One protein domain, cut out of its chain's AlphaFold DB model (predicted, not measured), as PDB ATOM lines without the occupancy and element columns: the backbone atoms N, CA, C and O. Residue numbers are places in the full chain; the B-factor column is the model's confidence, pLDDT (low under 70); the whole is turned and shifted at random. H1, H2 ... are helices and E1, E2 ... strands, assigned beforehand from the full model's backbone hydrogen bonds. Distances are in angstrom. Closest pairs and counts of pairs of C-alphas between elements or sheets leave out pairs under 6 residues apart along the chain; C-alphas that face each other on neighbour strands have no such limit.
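What this domain is: This is residues 4 to 91 and 117 to 142 of the 154 residues of the protein "UDP-3-O-(3-hydroxymyristoyl)glucosamine N-acyltransferase" of Acetatifactor muris (UniProt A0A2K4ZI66). Little regular structure is named here: residues 28 to 91 and 117 to 142 wind in stacked turns, a three-sided solenoid, with helix H1 at one end, where residues 5 to 11 stick out. The 114 printed residues have one named helix and two named strands, in the order H1, E1, E2, holding only 21 residues, class mixed; E1 and E2 make a parallel sheet. The whole is compact, radius of gyration of the C-alphas 13.9 A, spanning 46 by 30 by 22 A.

Where its parts are: Find C-alpha 9 at (214.509, 151.568, 228.701); from there H1, residues 9 to 23, runs 21.1 A. E1 is residues 73 to 75, 6.1 A; E2, residues 121 to 123, 6.6 A, ends at (196.237, 161.977, 256.791).

How they stand to each other: E1 and E2 are parallel at 4 degrees; N 74 and O 121, 2.8 A apart, are within hydrogen-bond range. Look for short parallel pairings, among them residues 45 to 46 with 63 to 64, and 63 to 64 with 80 to 81. H1 and E2 are apart; in H1 every O i to N i+4 pair is within range.

The domain as a whole: The C-alphas of Leu 6 and Lys 142 are farthest apart, 48.0 A. Residues 92 to 116 are cut out, with 8.4 A between C-alphas 91 and 117. H1 to E1 is a long link. Only residue 4 has pLDDT under 70.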
ATOM      1  N   LYS A   4     209.360 142.497 224.795       62.69
ATOM      2  CA  LYS A   4     209.554 143.617 225.733       62.69
ATOM      3  C   LYS A   4     211.021 143.896 226.098       62.69
ATOM      4  O   LYS A   4     211.321 145.022 226.485       62.69
ATOM      5  N   GLN A   5     211.913 142.907 226.003       70.38
ATOM      6  CA  GLN A   5     213.344 143.044 226.303       70.38
ATOM      7  C   GLN A   5     214.119 143.784 225.202       70.38
ATOM      8  O   GLN A   5     215.187 144.306 225.493       70.38
ATOM      9  N   LEU A   6     213.565 143.889 223.987       80.00
ATOM     10  CA  LEU A   6     214.183 144.578 222.845       80.00
ATOM     11  C   LEU A   6     213.921 146.094 222.830       80.00
ATOM     12  O   LEU A   6     214.570 146.824 222.090       80.00
ATOM     13  N   ILE A   7     212.964 146.579 223.628       85.81
ATOM     14  CA  ILE A   7     212.604 148.001 223.669       85.81
ATOM     15  C   ILE A   7     213.571 148.743 224.608       85.81
ATOM     16  O   ILE A   7     213.661 148.358 225.782       85.81
ATOM     17  N   PRO A   8     214.240 149.825 224.154       92.94
ATOM     18  CA  PRO A   8     215.095 150.652 225.003       92.94
ATOM     19  C   PRO A   8     214.368 151.129 226.264       92.94
ATOM     20  O   PRO A   8     213.185 151.474 226.217       92.94
ATOM     21  N   LYS A   9     215.079 151.176 227.399       89.44
ATOM     22  CA  LYS A   9     214.509 151.568 228.701       89.44
ATOM     23  C   LYS A   9     213.779 152.914 228.616       89.44
ATOM     24  O   LYS A   9     212.601 152.951 228.944       89.44
ATOM     25  N   PHE A  10     214.433 153.937 228.065       91.56
ATOM     26  CA  PHE A  10     213.860 155.272 227.875       91.56
ATOM     27  C   PHE A  10     212.507 155.255 227.143       91.56
ATOM     28  O   PHE A  10     211.555 155.894 227.578       91.56
ATOM     29  N   LEU A  11     212.371 154.461 226.073       92.69
ATOM     30  CA  LEU A  11     211.113 154.391 225.327       92.69
ATOM     31  C   LEU A  11     209.999 153.723 226.148       92.69
ATOM     32  O   LEU A  11     208.849 154.156 226.105       92.69
ATOM     33  N   ARG A  12     210.327 152.684 226.930       92.06
ATOM     34  CA  ARG A  12     209.362 152.068 227.857       92.06
ATOM     35  C   ARG A  12     208.909 153.059 228.925       92.06
ATOM     36  O   ARG A  12     207.733 153.052 229.287       92.06
ATOM     37  N   GLU A  13     209.829 153.886 229.410       93.56
ATOM     38  CA  GLU A  13     209.549 154.893 230.425       93.56
ATOM     39  C   GLU A  13     208.638 155.997 229.886       93.56
ATOM     40  O   GLU A  13     207.599 156.279 230.479       93.56
ATOM     41  N   GLU A  14     208.933 156.511 228.695       94.56
ATOM     42  CA  GLU A  14     208.111 157.508 228.008       94.56
ATOM     43  C   GLU A  14     206.687 156.992 227.725       94.56
ATOM     44  O   GLU A  14     205.693 157.663 228.011       94.56
ATOM     45  N   ILE A  15     206.554 155.753 227.234       95.75
ATOM     46  CA  ILE A  15     205.241 155.121 227.017       95.75
ATOM     47  C   ILE A  15     204.467 155.008 228.336       95.75
ATOM     48  O   ILE A  15     203.257 155.255 228.369       95.75
ATOM     49  N   ARG A  16     205.138 154.629 229.428       96.56
ATOM     50  CA  ARG A  16     204.513 154.526 230.750       96.56
ATOM     51  C   ARG A  16     204.061 155.896 231.260       96.56
ATOM     52  O   ARG A  16     202.921 155.998 231.708       96.56
ATOM     53  N   MET A  17     204.888 156.933 231.127       97.19
ATOM     54  CA  MET A  17     204.537 158.304 231.514       97.19
ATOM     55  C   MET A  17     203.322 158.828 230.752       97.19
ATOM     56  O   MET A  17     202.411 159.390 231.357       97.19
ATOM     57  N   ARG A  18     203.239 158.578 229.441       97.12
ATOM     58  CA  ARG A  18     202.054 158.937 228.642       97.12
ATOM     59  C   ARG A  18     200.794 158.239 229.137       97.12
ATOM     60  O   ARG A  18     199.750 158.870 229.263       97.12
ATOM     61  N   ARG A  19     200.883 156.949 229.470       97.94
ATOM     62  CA  ARG A  19     199.749 156.207 230.043       97.94
ATOM     63  C   ARG A  19     199.327 156.761 231.403       97.94
ATOM     64  O   ARG A  19     198.130 156.844 231.651       97.94
ATOM     65  N   LEU A  20     200.277 157.146 232.259       97.62
ATOM     66  CA  LEU A  20     199.977 157.765 233.555       97.62
ATOM     67  C   LEU A  20     199.248 159.098 233.375       97.62
ATOM     68  O   LEU A  20     198.200 159.301 233.979       97.62
ATOM     69  N   ARG A  21     199.736 159.958 232.478       96.44
ATOM     70  CA  ARG A  21     199.091 161.239 232.150       96.44
ATOM     71  C   ARG A  21     197.689 161.057 231.562       96.44
ATOM     72  O   ARG A  21     196.791 161.809 231.906       96.44
ATOM     73  N   ASN A  22     197.470 160.020 230.752       97.44
ATOM     74  CA  ASN A  22     196.133 159.691 230.247       97.44
ATOM     75  C   ASN A  22     195.198 159.151 231.341       97.44
ATOM     76  O   ASN A  22     193.999 159.407 231.300       97.44
ATOM     77  N   ARG A  23     195.728 158.389 232.306       97.12
ATOM     78  CA  ARG A  23     194.954 157.863 233.439       97.12
ATOM     79  C   ARG A  23     194.554 158.970 234.415       97.12
ATOM     80  O   ARG A  23     193.446 158.931 234.937       97.12
ATOM     81  N   PHE A  24     195.439 159.939 234.634       97.81
ATOM     82  CA  PHE A  24     195.261 161.043 235.575       97.81
ATOM     83  C   PHE A  24     195.359 162.403 234.852       97.81
ATOM     84  O   PHE A  24     196.288 163.169 235.106       97.81
ATOM     85  N   PRO A  25     194.408 162.737 233.958       96.94
ATOM     86  CA  PRO A  25     194.516 163.888 233.049       96.94
ATOM     87  C   PRO A  25     194.498 165.251 233.750       96.94
ATOM     88  O   PRO A  25     194.906 166.254 233.173       96.94
ATOM     89  N   HIS A  26     194.015 165.303 234.993       97.12
ATOM     90  CA  HIS A  26     193.955 166.523 235.799       97.12
ATOM     91  C   HIS A  26     195.064 166.611 236.850       97.12
ATOM     92  O   HIS A  26     195.014 167.507 237.689       97.12
ATOM     93  N   CYS A  27     196.021 165.683 236.845       98.06
ATOM     94  CA  CYS A  27     197.143 165.655 237.778       98.06
ATOM     95  C   CYS A  27     198.445 166.017 237.061       98.06
ATOM     96  O   CYS A  27     198.634 165.695 235.887       98.06
ATOM     97  N   MET A  28     199.372 166.631 237.789       98.19
ATOM     98  CA  MET A  28     200.744 166.817 237.327       98.19
ATOM     99  C   MET A  28     201.591 165.676 237.885       98.19
ATOM    100  O   MET A  28     201.854 165.624 239.082       98.19
ATOM    101  N   ILE A  29     201.971 164.726 237.031       97.94
ATOM    102  CA  ILE A  29     202.756 163.556 237.437       97.94
ATOM    103  C   ILE A  29     204.113 163.605 236.746       97.94
ATOM    104  O   ILE A  29     204.209 163.374 235.535       97.94
ATOM    105  N   ASP A  30     205.148 163.841 237.548       97.69
ATOM    106  CA  ASP A  30     206.547 163.891 237.118       97.69
ATOM    107  C   ASP A  30     207.343 162.653 237.554       97.69
ATOM    108  O   ASP A  30     208.547 162.563 237.316       97.69
ATOM    109  N   SER A  31     206.673 161.666 238.159       97.56
ATOM    110  CA  SER A  31     207.268 160.377 238.503       97.56
ATOM    111  C   SER A  31     206.638 159.213 237.753       97.56
ATOM    112  O   SER A  31     205.421 159.053 237.676       97.56
ATOM    113  N   ILE A  32     207.506 158.331 237.269       97.25
ATOM    114  CA  ILE A  32     207.130 157.080 236.615       97.25
ATOM    115  C   ILE A  32     206.683 155.988 237.594       97.25
ATOM    116  O   ILE A  32     205.985 155.045 237.204       97.25
ATOM    117  N   ASN A  33     207.046 156.128 238.868       97.81
ATOM    118  CA  ASN A  33     206.791 155.142 239.918       97.81
ATOM    119  C   ASN A  33     205.448 155.379 240.627       97.81
ATOM    120  O   ASN A  33     205.300 155.086 241.809       97.81
ATOM    121  N   VAL A  34     204.464 155.908 239.900       98.25
ATOM    122  CA  VAL A  34     203.066 155.971 240.338       98.25
ATOM    123  C   VAL A  34     202.337 154.728 239.837       98.25
ATOM    124  O   VAL A  34     202.438 154.369 238.658       98.25
ATOM    125  N   SER A  35     201.625 154.039 240.724       98.12
ATOM    126  CA  SER A  35     200.774 152.907 240.371       98.12
ATOM    127  C   SER A  35     199.553 153.361 239.566       98.12
ATOM    128  O   SER A  35     198.956 154.399 239.838       98.12
ATOM    129  N   PHE A  36     199.137 152.554 238.586       97.81
ATOM    130  CA  PHE A  36     197.889 152.795 237.850       97.81
ATOM    131  C   PHE A  36     196.636 152.563 238.709       97.81
ATOM    132  O   PHE A  36     195.568 153.088 238.381       97.81
ATOM    133  N   ASP A  37     196.798 151.818 239.805       97.88
ATOM    134  CA  ASP A  37     195.758 151.480 240.779       97.88
ATOM    135  C   ASP A  37     195.747 152.439 241.984       97.88
ATOM    136  O   ASP A  37     195.012 152.229 242.948       97.88
ATOM    137  N   ALA A  38     196.575 153.490 241.959       98.00
ATOM    138  CA  ALA A  38     196.456 154.599 242.898       98.00
ATOM    139  C   ALA A  38     195.206 155.438 242.581       98.00
ATOM    140  O   ALA A  38     194.760 155.526 241.431       98.00
ATOM    141  N   ILE A  39     194.651 156.090 243.601       98.19
ATOM    142  CA  ILE A  39     193.492 156.976 243.476       98.19
ATOM    143  C   ILE A  39     193.973 158.403 243.717       98.19
ATOM    144  O   ILE A  39     194.197 158.817 244.852       98.19
ATOM    145  N   LEU A  40     194.136 159.158 242.635       98.38
ATOM    146  CA  LEU A  40     194.507 160.570 242.685       98.38
ATOM    147  C   LEU A  40     193.289 161.407 242.298       98.38
ATOM    148  O   LEU A  40     192.734 161.234 241.210       98.38
ATOM    149  N   GLU A  41     192.852 162.289 243.193       98.31
ATOM    150  CA  GLU A  41     191.794 163.254 242.897       98.31
ATOM    151  C   GLU A  41     192.306 164.399 241.997       98.31
ATOM    152  O   GLU A  41     193.458 164.442 241.571       98.31
ATOM    153  N   ALA A  42     191.434 165.355 241.668       97.31
ATOM    154  CA  ALA A  42     191.769 166.449 240.761       97.31
ATOM    155  C   ALA A  42     192.929 167.323 241.275       97.31
ATOM    156  O   ALA A  42     192.955 167.721 242.441       97.31
ATOM    157  N   ARG A  43     193.828 167.718 240.363       98.12
ATOM    158  CA  ARG A  43     194.929 168.665 240.616       98.12
ATOM    159  C   ARG A  43     195.896 168.210 241.710       98.12
ATOM    160  O   ARG A  43     196.391 169.032 242.471       98.12
ATOM    161  N   VAL A  44     196.151 166.905 241.782       98.69
ATOM    162  CA  VAL A  44     197.261 166.366 242.572       98.69
ATOM    163  C   VAL A  44     198.565 166.533 241.800       98.69
ATOM    164  O   VAL A  44     198.630 166.226 240.606       98.69
ATOM    165  N   ASN A  45     199.610 166.973 242.496       98.69
ATOM    166  CA  ASN A  45     200.957 167.074 241.941       98.69
ATOM    167  C   ASN A  45     201.867 166.028 242.588       98.69
ATOM    168  O   ASN A  45     201.985 165.990 243.810       98.69
ATOM    169  N   ILE A  46     202.529 165.201 241.781       98.62
ATOM    170  CA  ILE A  46     203.503 164.204 242.231       98.62
ATOM    171  C   ILE A  46     204.868 164.551 241.645       98.62
ATOM    172  O   ILE A  46     205.072 164.448 240.433       98.62
ATOM    173  N   GLY A  47     205.793 164.939 242.521       98.38
ATOM    174  CA  GLY A  47     207.160 165.304 242.180       98.38
ATOM    175  C   GLY A  47     207.989 164.147 241.628       98.38
ATOM    176  O   GLY A  47     207.619 162.972 241.696       98.38
ATOM    177  N   GLN A  48     209.144 164.498 241.073       98.12
ATOM    178  CA  GLN A  48     210.050 163.556 240.421       98.12
ATOM    179  C   GLN A  48     210.570 162.503 241.398       98.12
ATOM    180  O   GLN A  48     210.783 162.777 242.578       98.12
ATOM    181  N   ASN A  49     210.826 161.298 240.890       97.94
ATOM    182  CA  ASN A  49     211.387 160.174 241.650       97.94
ATOM    183  C   ASN A  49     210.562 159.736 242.875       97.94
ATOM    184  O   ASN A  49     211.039 158.931 243.670       97.94
ATOM    185  N   SER A  50     209.331 160.222 243.029       98.44
ATOM    186  CA  SER A  50     208.428 159.792 244.097       98.44
ATOM    187  C   SER A  50     207.773 158.454 243.768       98.44
ATOM    188  O   SER A  50     207.499 158.155 242.606       98.44
ATOM    189  N   VAL A  51     207.510 157.634 244.776       98.44
ATOM    190  CA  VAL A  51     206.845 156.334 244.623       98.44
ATOM    191  C   VAL A  51     205.453 156.432 245.229       98.44
ATOM    192  O   VAL A  51     205.310 156.864 246.371       98.44
ATOM    193  N   VAL A  52     204.433 156.036 244.471       98.25
ATOM    194  CA  VAL A  52     203.043 155.963 244.941       98.25
ATOM    195  C   VAL A  52     202.508 154.579 244.609       98.25
ATOM    196  O   VAL A  52     202.295 154.256 243.439       98.25
ATOM    197  N   GLU A  53     202.319 153.757 245.634       97.75
ATOM    198  CA  GLU A  53     201.905 152.361 245.481       97.75
ATOM    199  C   GLU A  53     200.406 152.195 245.186       97.75
ATOM    200  O   GLU A  53     199.602 153.128 245.264       97.75
ATOM    201  N   ALA A  54     200.025 150.975 244.803       96.50
ATOM    202  CA  ALA A  54     198.630 150.617 244.564       96.50
ATOM    203  C   ALA A  54     197.770 150.809 245.828       96.50
ATOM    204  O   ALA A  54     198.191 150.484 246.935       96.50
ATOM    205  N   GLY A  55     196.542 151.311 245.658       94.62
ATOM    206  CA  GLY A  55     195.608 151.531 246.767       94.62
ATOM    207  C   GLY A  55     195.846 152.806 247.582       94.62
ATOM    208  O   GLY A  55     194.983 153.166 248.381       94.62
ATOM    209  N   VAL A  56     196.950 153.530 247.355       97.88
ATOM    210  CA  VAL A  56     197.161 154.862 247.940       97.88
ATOM    211  C   VAL A  56     196.124 155.843 247.399       97.88
ATOM    212  O   VAL A  56     195.861 155.880 246.192       97.88
ATOM    213  N   LYS A  57     195.567 156.670 248.289       98.38
ATOM    214  CA  LYS A  57     194.642 157.754 247.936       98.38
ATOM    215  C   LYS A  57     195.267 159.110 248.232       98.38
ATOM    216  O   LYS A  57     195.797 159.309 249.323       98.38
ATOM    217  N   VAL A  58     195.168 160.042 247.288       98.50
ATOM    218  CA  VAL A  58     195.592 161.435 247.471       98.50
ATOM    219  C   VAL A  58     194.456 162.367 247.070       98.50
ATOM    220  O   VAL A  58     194.010 162.361 245.921       98.50
ATOM    221  N   GLY A  59     193.987 163.154 248.036       98.56
ATOM    222  CA  GLY A  59     192.906 164.113 247.865       98.56
ATOM    223  C   GLY A  59     193.293 165.307 246.996       98.56
ATOM    224  O   GLY A  59     194.469 165.604 246.783       98.56
ATOM    225  N   ARG A  60     192.276 165.999 246.482       98.56
ATOM    226  CA  ARG A  60     192.419 167.083 245.502       98.56
ATOM    227  C   ARG A  60     193.301 168.226 245.996       98.56
ATOM    228  O   ARG A  60     193.316 168.537 247.185       98.56
ATOM    229  N   TYR A  61     193.955 168.905 245.054       98.50
ATOM    230  CA  TYR A  61     194.821 170.066 245.313       98.50
ATOM    231  C   TYR A  61     195.966 169.809 246.309       98.50
ATOM    232  O   TYR A  61     196.515 170.754 246.869       98.50
ATOM    233  N   SER A  62     196.327 168.547 246.541       98.56
ATOM    234  CA  SER A  62     197.485 168.181 247.352       98.56
ATOM    235  C   SER A  62     198.737 168.070 246.483       98.56
ATOM    236  O   SER A  62     198.659 167.677 245.314       98.56
ATOM    237  N   TYR A  63     199.909 168.354 247.049       98.44
ATOM    238  CA  TYR A  63     201.184 168.105 246.377       98.44
ATOM    239  C   TYR A  63     202.077 167.161 247.176       98.44
ATOM    240  O   TYR A  63     202.097 167.166 248.408       98.44
ATOM    241  N   VAL A  64     202.844 166.368 246.436       98.56
ATOM    242  CA  VAL A  64     203.886 165.483 246.936       98.56
ATOM    243  C   VAL A  64     205.210 165.928 246.345       98.56
ATOM    244  O   VAL A  64     205.380 165.925 245.128       98.56
ATOM    245  N   GLY A  65     206.141 166.321 247.213       98.31
ATOM    246  CA  GLY A  65     207.501 166.686 246.842       98.31
ATOM    247  C   GLY A  65     208.259 165.543 246.169       98.31
ATOM    248  O   GLY A  65     207.795 164.403 246.099       98.31
ATOM    249  N   SER A  66     209.443 165.856 245.658       98.56
ATOM    250  CA  SER A  66     210.307 164.895 244.978       98.56
ATOM    251  C   SER A  66     210.890 163.867 245.946       98.56
ATOM    252  O   SER A  66     211.114 164.148 247.128       98.56
ATOM    253  N   CYS A  67     211.197 162.684 245.418       98.44
ATOM    254  CA  CYS A  67     211.819 161.580 246.150       98.44
ATOM    255  C   CYS A  67     211.014 161.122 247.383       98.44
ATOM    256  O   CYS A  67     211.593 160.641 248.352       98.44
ATOM    257  N   THR A  68     209.691 161.289 247.371       98.38
ATOM    258  CA  THR A  68     208.802 160.888 248.470       98.38
ATOM    259  C   THR A  68     208.156 159.538 248.176       98.38
ATOM    260  O   THR A  68     207.677 159.288 247.074       98.38
ATOM    261  N   HIS A  69     208.145 158.652 249.167       97.81
ATOM    262  CA  HIS A  69     207.642 157.289 249.061       97.81
ATOM    263  C   HIS A  69     206.347 157.154 249.864       97.81
ATOM    264  O   HIS A  69     206.341 157.326 251.083       97.81
ATOM    265  N   ILE A  70     205.251 156.826 249.185       97.56
ATOM    266  CA  ILE A  70     203.932 156.614 249.780       97.56
ATOM    267  C   ILE A  70     203.504 155.188 249.456       97.56
ATOM    268  O   ILE A  70     203.184 154.868 248.310       97.56
ATOM    269  N   ILE A  71     203.541 154.330 250.474       96.00
ATOM    270  CA  ILE A  71     203.347 152.884 250.312       96.00
ATOM    271  C   ILE A  71     201.922 152.465 250.689       96.00
ATOM    272  O   ILE A  71     201.288 151.704 249.970       96.00
ATOM    273  N   SER A  72     201.397 152.964 251.811       95.12
ATOM    274  CA  SER A  72     200.049 152.629 252.287       95.12
ATOM    275  C   SER A  72     199.458 153.815 253.038       95.12
ATOM    276  O   SER A  72     199.738 154.025 254.220       95.12
ATOM    277  N   ALA A  73     198.691 154.647 252.330       96.50
ATOM    278  CA  ALA A  73     198.121 155.856 252.908       96.50
ATOM    279  C   ALA A  73     196.822 156.316 252.233       96.50
ATOM    280  O   ALA A  73     196.653 156.196 251.018       96.50
ATOM    281  N   GLU A  74     195.952 156.928 253.030       97.50
ATOM    282  CA  GLU A  74     194.855 157.780 252.583       97.50
ATOM    283  C   GLU A  74     195.159 159.221 253.000       97.50
ATOM    284  O   GLU A  74     195.163 159.543 254.188       97.50
ATOM    285  N   ILE A  75     195.456 160.077 252.024       97.69
ATOM    286  CA  ILE A  75     195.813 161.485 252.214       97.69
ATOM    287  C   ILE A  75     194.638 162.356 251.775       97.69
ATOM    288  O   ILE A  75     194.134 162.203 250.662       97.69
ATOM    289  N   GLY A  76     194.218 163.279 252.635       97.75
ATOM    290  CA  GLY A  76     193.142 164.225 252.373       97.75
ATOM    291  C   GLY A  76     193.486 165.291 251.331       97.75
ATOM    292  O   GLY A  76     194.543 165.290 250.695       97.75
ATOM    293  N   ALA A  77     192.556 166.219 251.145       97.94
ATOM    294  CA  ALA A  77     192.686 167.342 250.226       97.94
ATOM    295  C   ALA A  77     193.537 168.478 250.815       97.94
ATOM    296  O   ALA A  77     193.596 168.647 252.034       97.94
ATOM    297  N   PHE A  78     194.124 169.290 249.934       97.19
ATOM    298  CA  PHE A  78     194.914 170.481 250.284       97.19
ATOM    299  C   PHE A  78     196.144 170.180 251.159       97.19
ATOM    300  O   PHE A  78     196.602 171.020 251.927       97.19
ATOM    301  N   CYS A  79     196.693 168.968 251.059       97.50
ATOM    302  CA  CYS A  79     197.880 168.572 251.804       97.50
ATOM    303  C   CYS A  79     199.166 169.014 251.103       97.50
ATOM    304  O   CYS A  79     199.292 168.967 249.879       97.50
ATOM    305  N   SER A  80     200.158 169.360 251.913       97.25
ATOM    306  CA  SER A  80     201.479 169.799 251.479       97.25
ATOM    307  C   SER A  80     202.526 168.806 251.973       97.25
ATOM    308  O   SER A  80     202.932 168.860 253.134       97.25
ATOM    309  N   ILE A  81     202.954 167.870 251.124       97.75
ATOM    310  CA  ILE A  81     203.933 166.840 251.496       97.75
ATOM    311  C   ILE A  81     205.304 167.225 250.945       97.75
ATOM    312  O   ILE A  81     205.482 167.375 249.737       97.75
ATOM    313  N   GLY A  82     206.281 167.376 251.834       97.31
ATOM    314  CA  GLY A  82     207.652 167.734 251.495       97.31
ATOM    315  C   GLY A  82     208.401 166.679 250.679       97.31
ATOM    316  O   GLY A  82     207.908 165.588 250.384       97.31
ATOM    317  N   ASN A  83     209.640 167.013 250.329       98.06
ATOM    318  CA  ASN A  83     210.570 166.115 249.650       98.06
ATOM    319  C   ASN A  83     211.088 165.032 250.606       98.06
ATOM    320  O   ASN A  83     211.178 165.263 251.814       98.06
ATOM    321  N   PHE A  84     211.523 163.894 250.062       97.81
ATOM    322  CA  PHE A  84     212.192 162.821 250.815       97.81
ATOM    323  C   PHE A  84     211.366 162.233 251.971       97.81
ATOM    324  O   PHE A  84     211.928 161.729 252.942       97.81
ATOM    325  N   CYS A  85     210.035 162.307 251.910       96.81
ATOM    326  CA  CYS A  85     209.189 161.726 252.949       96.81
ATOM    327  C   CYS A  85     209.006 160.220 252.728       96.81
ATOM    328  O   CYS A  85     209.035 159.729 251.601       96.81
ATOM    329  N   SER A  86     208.770 159.482 253.807       95.69
ATOM    330  CA  SER A  86     208.438 158.055 253.786       95.69
ATOM    331  C   SER A  86     207.154 157.839 254.574       95.69
ATOM    332  O   SER A  86     207.129 158.068 255.779       95.69
ATOM    333  N   ILE A  87     206.074 157.441 253.903       95.31
ATOM    334  CA  ILE A  87     204.726 157.395 254.481       95.31
ATOM    335  C   ILE A  87     204.148 155.985 254.355       95.31
ATOM    336  O   ILE A  87     204.012 155.448 253.252       95.31
ATOM    337  N   GLY A  88     203.770 155.408 255.497       91.69
ATOM    338  CA  GLY A  88     203.101 154.109 255.567       91.69
ATOM    339  C   GLY A  88     203.967 152.961 255.060       91.69
ATOM    340  O   GLY A  88     203.448 152.048 254.427       91.69
ATOM    341  N   THR A  89     205.284 153.038 255.273       87.75
ATOM    342  CA  THR A  89     206.239 152.004 254.855       87.75
ATOM    343  C   THR A  89     206.108 150.733 255.696       87.75
ATOM    344  O   THR A  89     205.471 150.727 256.750       87.75
ATOM    345  N   TRP A  90     206.778 149.664 255.265       84.00
ATOM    346  CA  TRP A  90     206.966 148.451 256.062       84.00
ATOM    347  C   TRP A  90     207.620 148.735 257.423       84.00
ATOM    348  O   TRP A  90     208.411 149.672 257.571       84.00
ATOM    349  N   GLU A  91     207.283 147.902 258.405       77.56
ATOM    350  CA  GLU A  91     207.817 147.933 259.765       77.56
ATOM    351  C   GLU A  91     208.431 146.582 260.088       77.56
ATOM    352  O   GLU A  91     207.752 145.565 259.996       77.56
ATOM    353  N   LYS A 117     202.877 143.296 255.732       80.12
ATOM    354  CA  LYS A 117     201.886 144.200 255.152       80.12
ATOM    355  C   LYS A 117     202.058 145.595 255.751       80.12
ATOM    356  O   LYS A 117     201.899 145.748 256.963       80.12
ATOM    357  N   PRO A 118     202.333 146.620 254.926       84.50
ATOM    358  CA  PRO A 118     202.372 147.995 255.394       84.50
ATOM    359  C   PRO A 118     201.016 148.391 255.976       84.50
ATOM    360  O   PRO A 118     199.974 148.247 255.326       84.50
ATOM    361  N   LYS A 119     201.021 148.890 257.211       86.56
ATOM    362  CA  LYS A 119     199.800 149.362 257.866       86.56
ATOM    363  C   LYS A 119     199.391 150.708 257.260       86.56
ATOM    364  O   LYS A 119     200.250 151.584 257.143       86.56
ATOM    365  N   PRO A 120     198.104 150.907 256.931       87.94
ATOM    366  CA  PRO A 120     197.653 152.149 256.322       87.94
ATOM    367  C   PRO A 120     197.848 153.335 257.266       87.94
ATOM    368  O   PRO A 120     197.663 153.229 258.480       87.94
ATOM    369  N   VAL A 121     198.231 154.470 256.691       93.25
ATOM    370  CA  VAL A 121     198.280 155.778 257.349       93.25
ATOM    371  C   VAL A 121     197.087 156.603 256.886       93.25
ATOM    372  O   VAL A 121     196.780 156.628 255.700       93.25
ATOM    373  N   THR A 122     196.443 157.329 257.792       94.94
ATOM    374  CA  THR A 122     195.392 158.286 257.419       94.94
ATOM    375  C   THR A 122     195.885 159.695 257.701       94.94
ATOM    376  O   THR A 122     196.243 160.006 258.833       94.94
ATOM    377  N   ILE A 123     195.912 160.554 256.689       94.94
ATOM    378  CA  ILE A 123     196.237 161.977 256.791       94.94
ATOM    379  C   ILE A 123     194.980 162.751 256.390       94.94
ATOM    380  O   ILE A 123     194.434 162.537 255.313       94.94
ATOM    381  N   GLY A 124     194.490 163.616 257.277       95.00
ATOM    382  CA  GLY A 124     193.315 164.454 257.040       95.00
ATOM    383  C   GLY A 124     193.548 165.542 255.991       95.00
ATOM    384  O   GLY A 124     194.574 165.571 255.324       95.00
ATOM    385  N   ASN A 125     192.583 166.449 255.853       95.44
ATOM    386  CA  ASN A 125     192.728 167.608 254.970       95.44
ATOM    387  C   ASN A 125     193.648 168.663 255.598       95.44
ATOM    388  O   ASN A 125     193.737 168.735 256.825       95.44
ATOM    389  N   ASP A 126     194.238 169.511 254.754       95.06
ATOM    390  CA  ASP A 126     194.981 170.714 255.162       95.06
ATOM    391  C   ASP A 126     196.181 170.410 256.080       95.06
ATOM    392  O   ASP A 126     196.471 171.105 257.050       95.06
ATOM    393  N   VAL A 127     196.873 169.302 255.802       94.56
ATOM    394  CA  VAL A 127     198.044 168.861 256.564       94.56
ATOM    395  C   VAL A 127     199.330 169.219 255.827       94.56
ATOM    396  O   VAL A 127     199.497 168.898 254.649       94.56
ATOM    397  N   TRP A 128     200.286 169.800 256.553       94.94
ATOM    398  CA  TRP A 128     201.664 169.960 256.098       94.94
ATOM    399  C   TRP A 128     202.582 168.906 256.725       94.94
ATOM    400  O   TRP A 128     202.595 168.719 257.941       94.94
ATOM    401  N   ILE A 129     203.368 168.229 255.890       94.12
ATOM    402  CA  ILE A 129     204.400 167.273 256.295       94.12
ATOM    403  C   ILE A 129     205.744 167.791 255.786       94.12
ATOM    404  O   ILE A 129     205.956 167.928 254.580       94.12
ATOM    405  N   GLY A 130     206.651 168.094 256.716       94.12
ATOM    406  CA  GLY A 130     207.966 168.649 256.405       94.12
ATOM    407  C   GLY A 130     208.885 167.662 255.681       94.12
ATOM    408  O   GLY A 130     208.704 166.446 255.759       94.12
ATOM    409  N   ASN A 131     209.899 168.190 254.994       95.38
ATOM    410  CA  ASN A 131     210.876 167.383 254.259       95.38
ATOM    411  C   ASN A 131     211.544 166.324 255.152       95.38
ATOM    412  O   ASN A 131     211.880 166.602 256.303       95.38
ATOM    413  N   GLY A 132     211.785 165.132 254.604       94.06
ATOM    414  CA  GLY A 132     212.469 164.043 255.308       94.06
ATOM    415  C   GLY A 132     211.624 163.346 256.378       94.06
ATOM    416  O   GLY A 132     212.156 162.546 257.144       94.06
ATOM    417  N   SER A 133     210.325 163.647 256.472       94.56
ATOM    418  CA  SER A 133     209.471 163.054 257.502       94.56
ATOM    419  C   SER A 133     209.255 161.561 257.268       94.56
ATOM    420  O   SER A 133     208.932 161.127 256.161       94.56
ATOM    421  N   TYR A 134     209.352 160.789 258.347       92.12
ATOM    422  CA  TYR A 134     208.975 159.381 258.381       92.12
ATOM    423  C   TYR A 134     207.651 159.221 259.132       92.12
ATOM    424  O   TYR A 134     207.558 159.531 260.320       92.12
ATOM    425  N   ILE A 135     206.619 158.734 258.445       90.06
ATOM    426  CA  ILE A 135     205.304 158.469 259.025       90.06
ATOM    427  C   ILE A 135     205.089 156.964 259.084       90.06
ATOM    428  O   ILE A 135     204.781 156.310 258.084       90.06
ATOM    429  N   ARG A 136     205.236 156.449 260.302       84.62
ATOM    430  CA  ARG A 136     205.023 155.049 260.660       84.62
ATOM    431  C   ARG A 136     203.605 154.580 260.291       84.62
ATOM    432  O   ARG A 136     202.638 155.329 260.466       84.62
ATOM    433  N   GLY A 137     203.492 153.339 259.821       84.06
ATOM    434  CA  GLY A 137     202.222 152.716 259.464       84.06
ATOM    435  C   GLY A 137     201.252 152.619 260.647       84.06
ATOM    436  O   GLY A 137     201.645 152.527 261.810       84.06
ATOM    437  N   GLY A 138     199.947 152.653 260.367       77.88
ATOM    438  CA  GLY A 138     198.907 152.515 261.395       77.88
ATOM    439  C   GLY A 138     198.682 153.763 262.255       77.88
ATOM    440  O   GLY A 138     197.976 153.693 263.260       77.88
ATOM    441  N   LYS A 139     199.273 154.907 261.892       75.69
ATOM    442  CA  LYS A 139     199.026 156.205 262.537       75.69
ATOM    443  C   LYS A 139     198.005 157.026 261.746       75.69
ATOM    444  O   LYS A 139     197.979 156.995 260.518       75.69
ATOM    445  N   SER A 140     197.173 157.774 262.468       77.69
ATOM    446  CA  SER A 140     196.201 158.716 261.903       77.69
ATOM    447  C   SER A 140     196.552 160.145 262.309       77.69
ATOM    448  O   SER A 140     196.850 160.394 263.475       77.69
ATOM    449  N   TRP A 141     196.480 161.077 261.362       73.75
ATOM    450  CA  TRP A 141     196.884 162.475 261.501       73.75
ATOM    451  C   TRP A 141     195.778 163.386 260.983       73.75
ATOM    452  O   TRP A 141     195.185 163.120 259.938       73.75
ATOM    453  N   LYS A 142     195.489 164.470 261.702       70.69
ATOM    454  CA  LYS A 142     194.488 165.473 261.320       70.69
ATOM    455  C   LYS A 142     195.001 166.861 261.669       70.69
ATOM    456  O   LYS A 142     195.714 167.026 262.659       70.69
TER     457      LYS A 142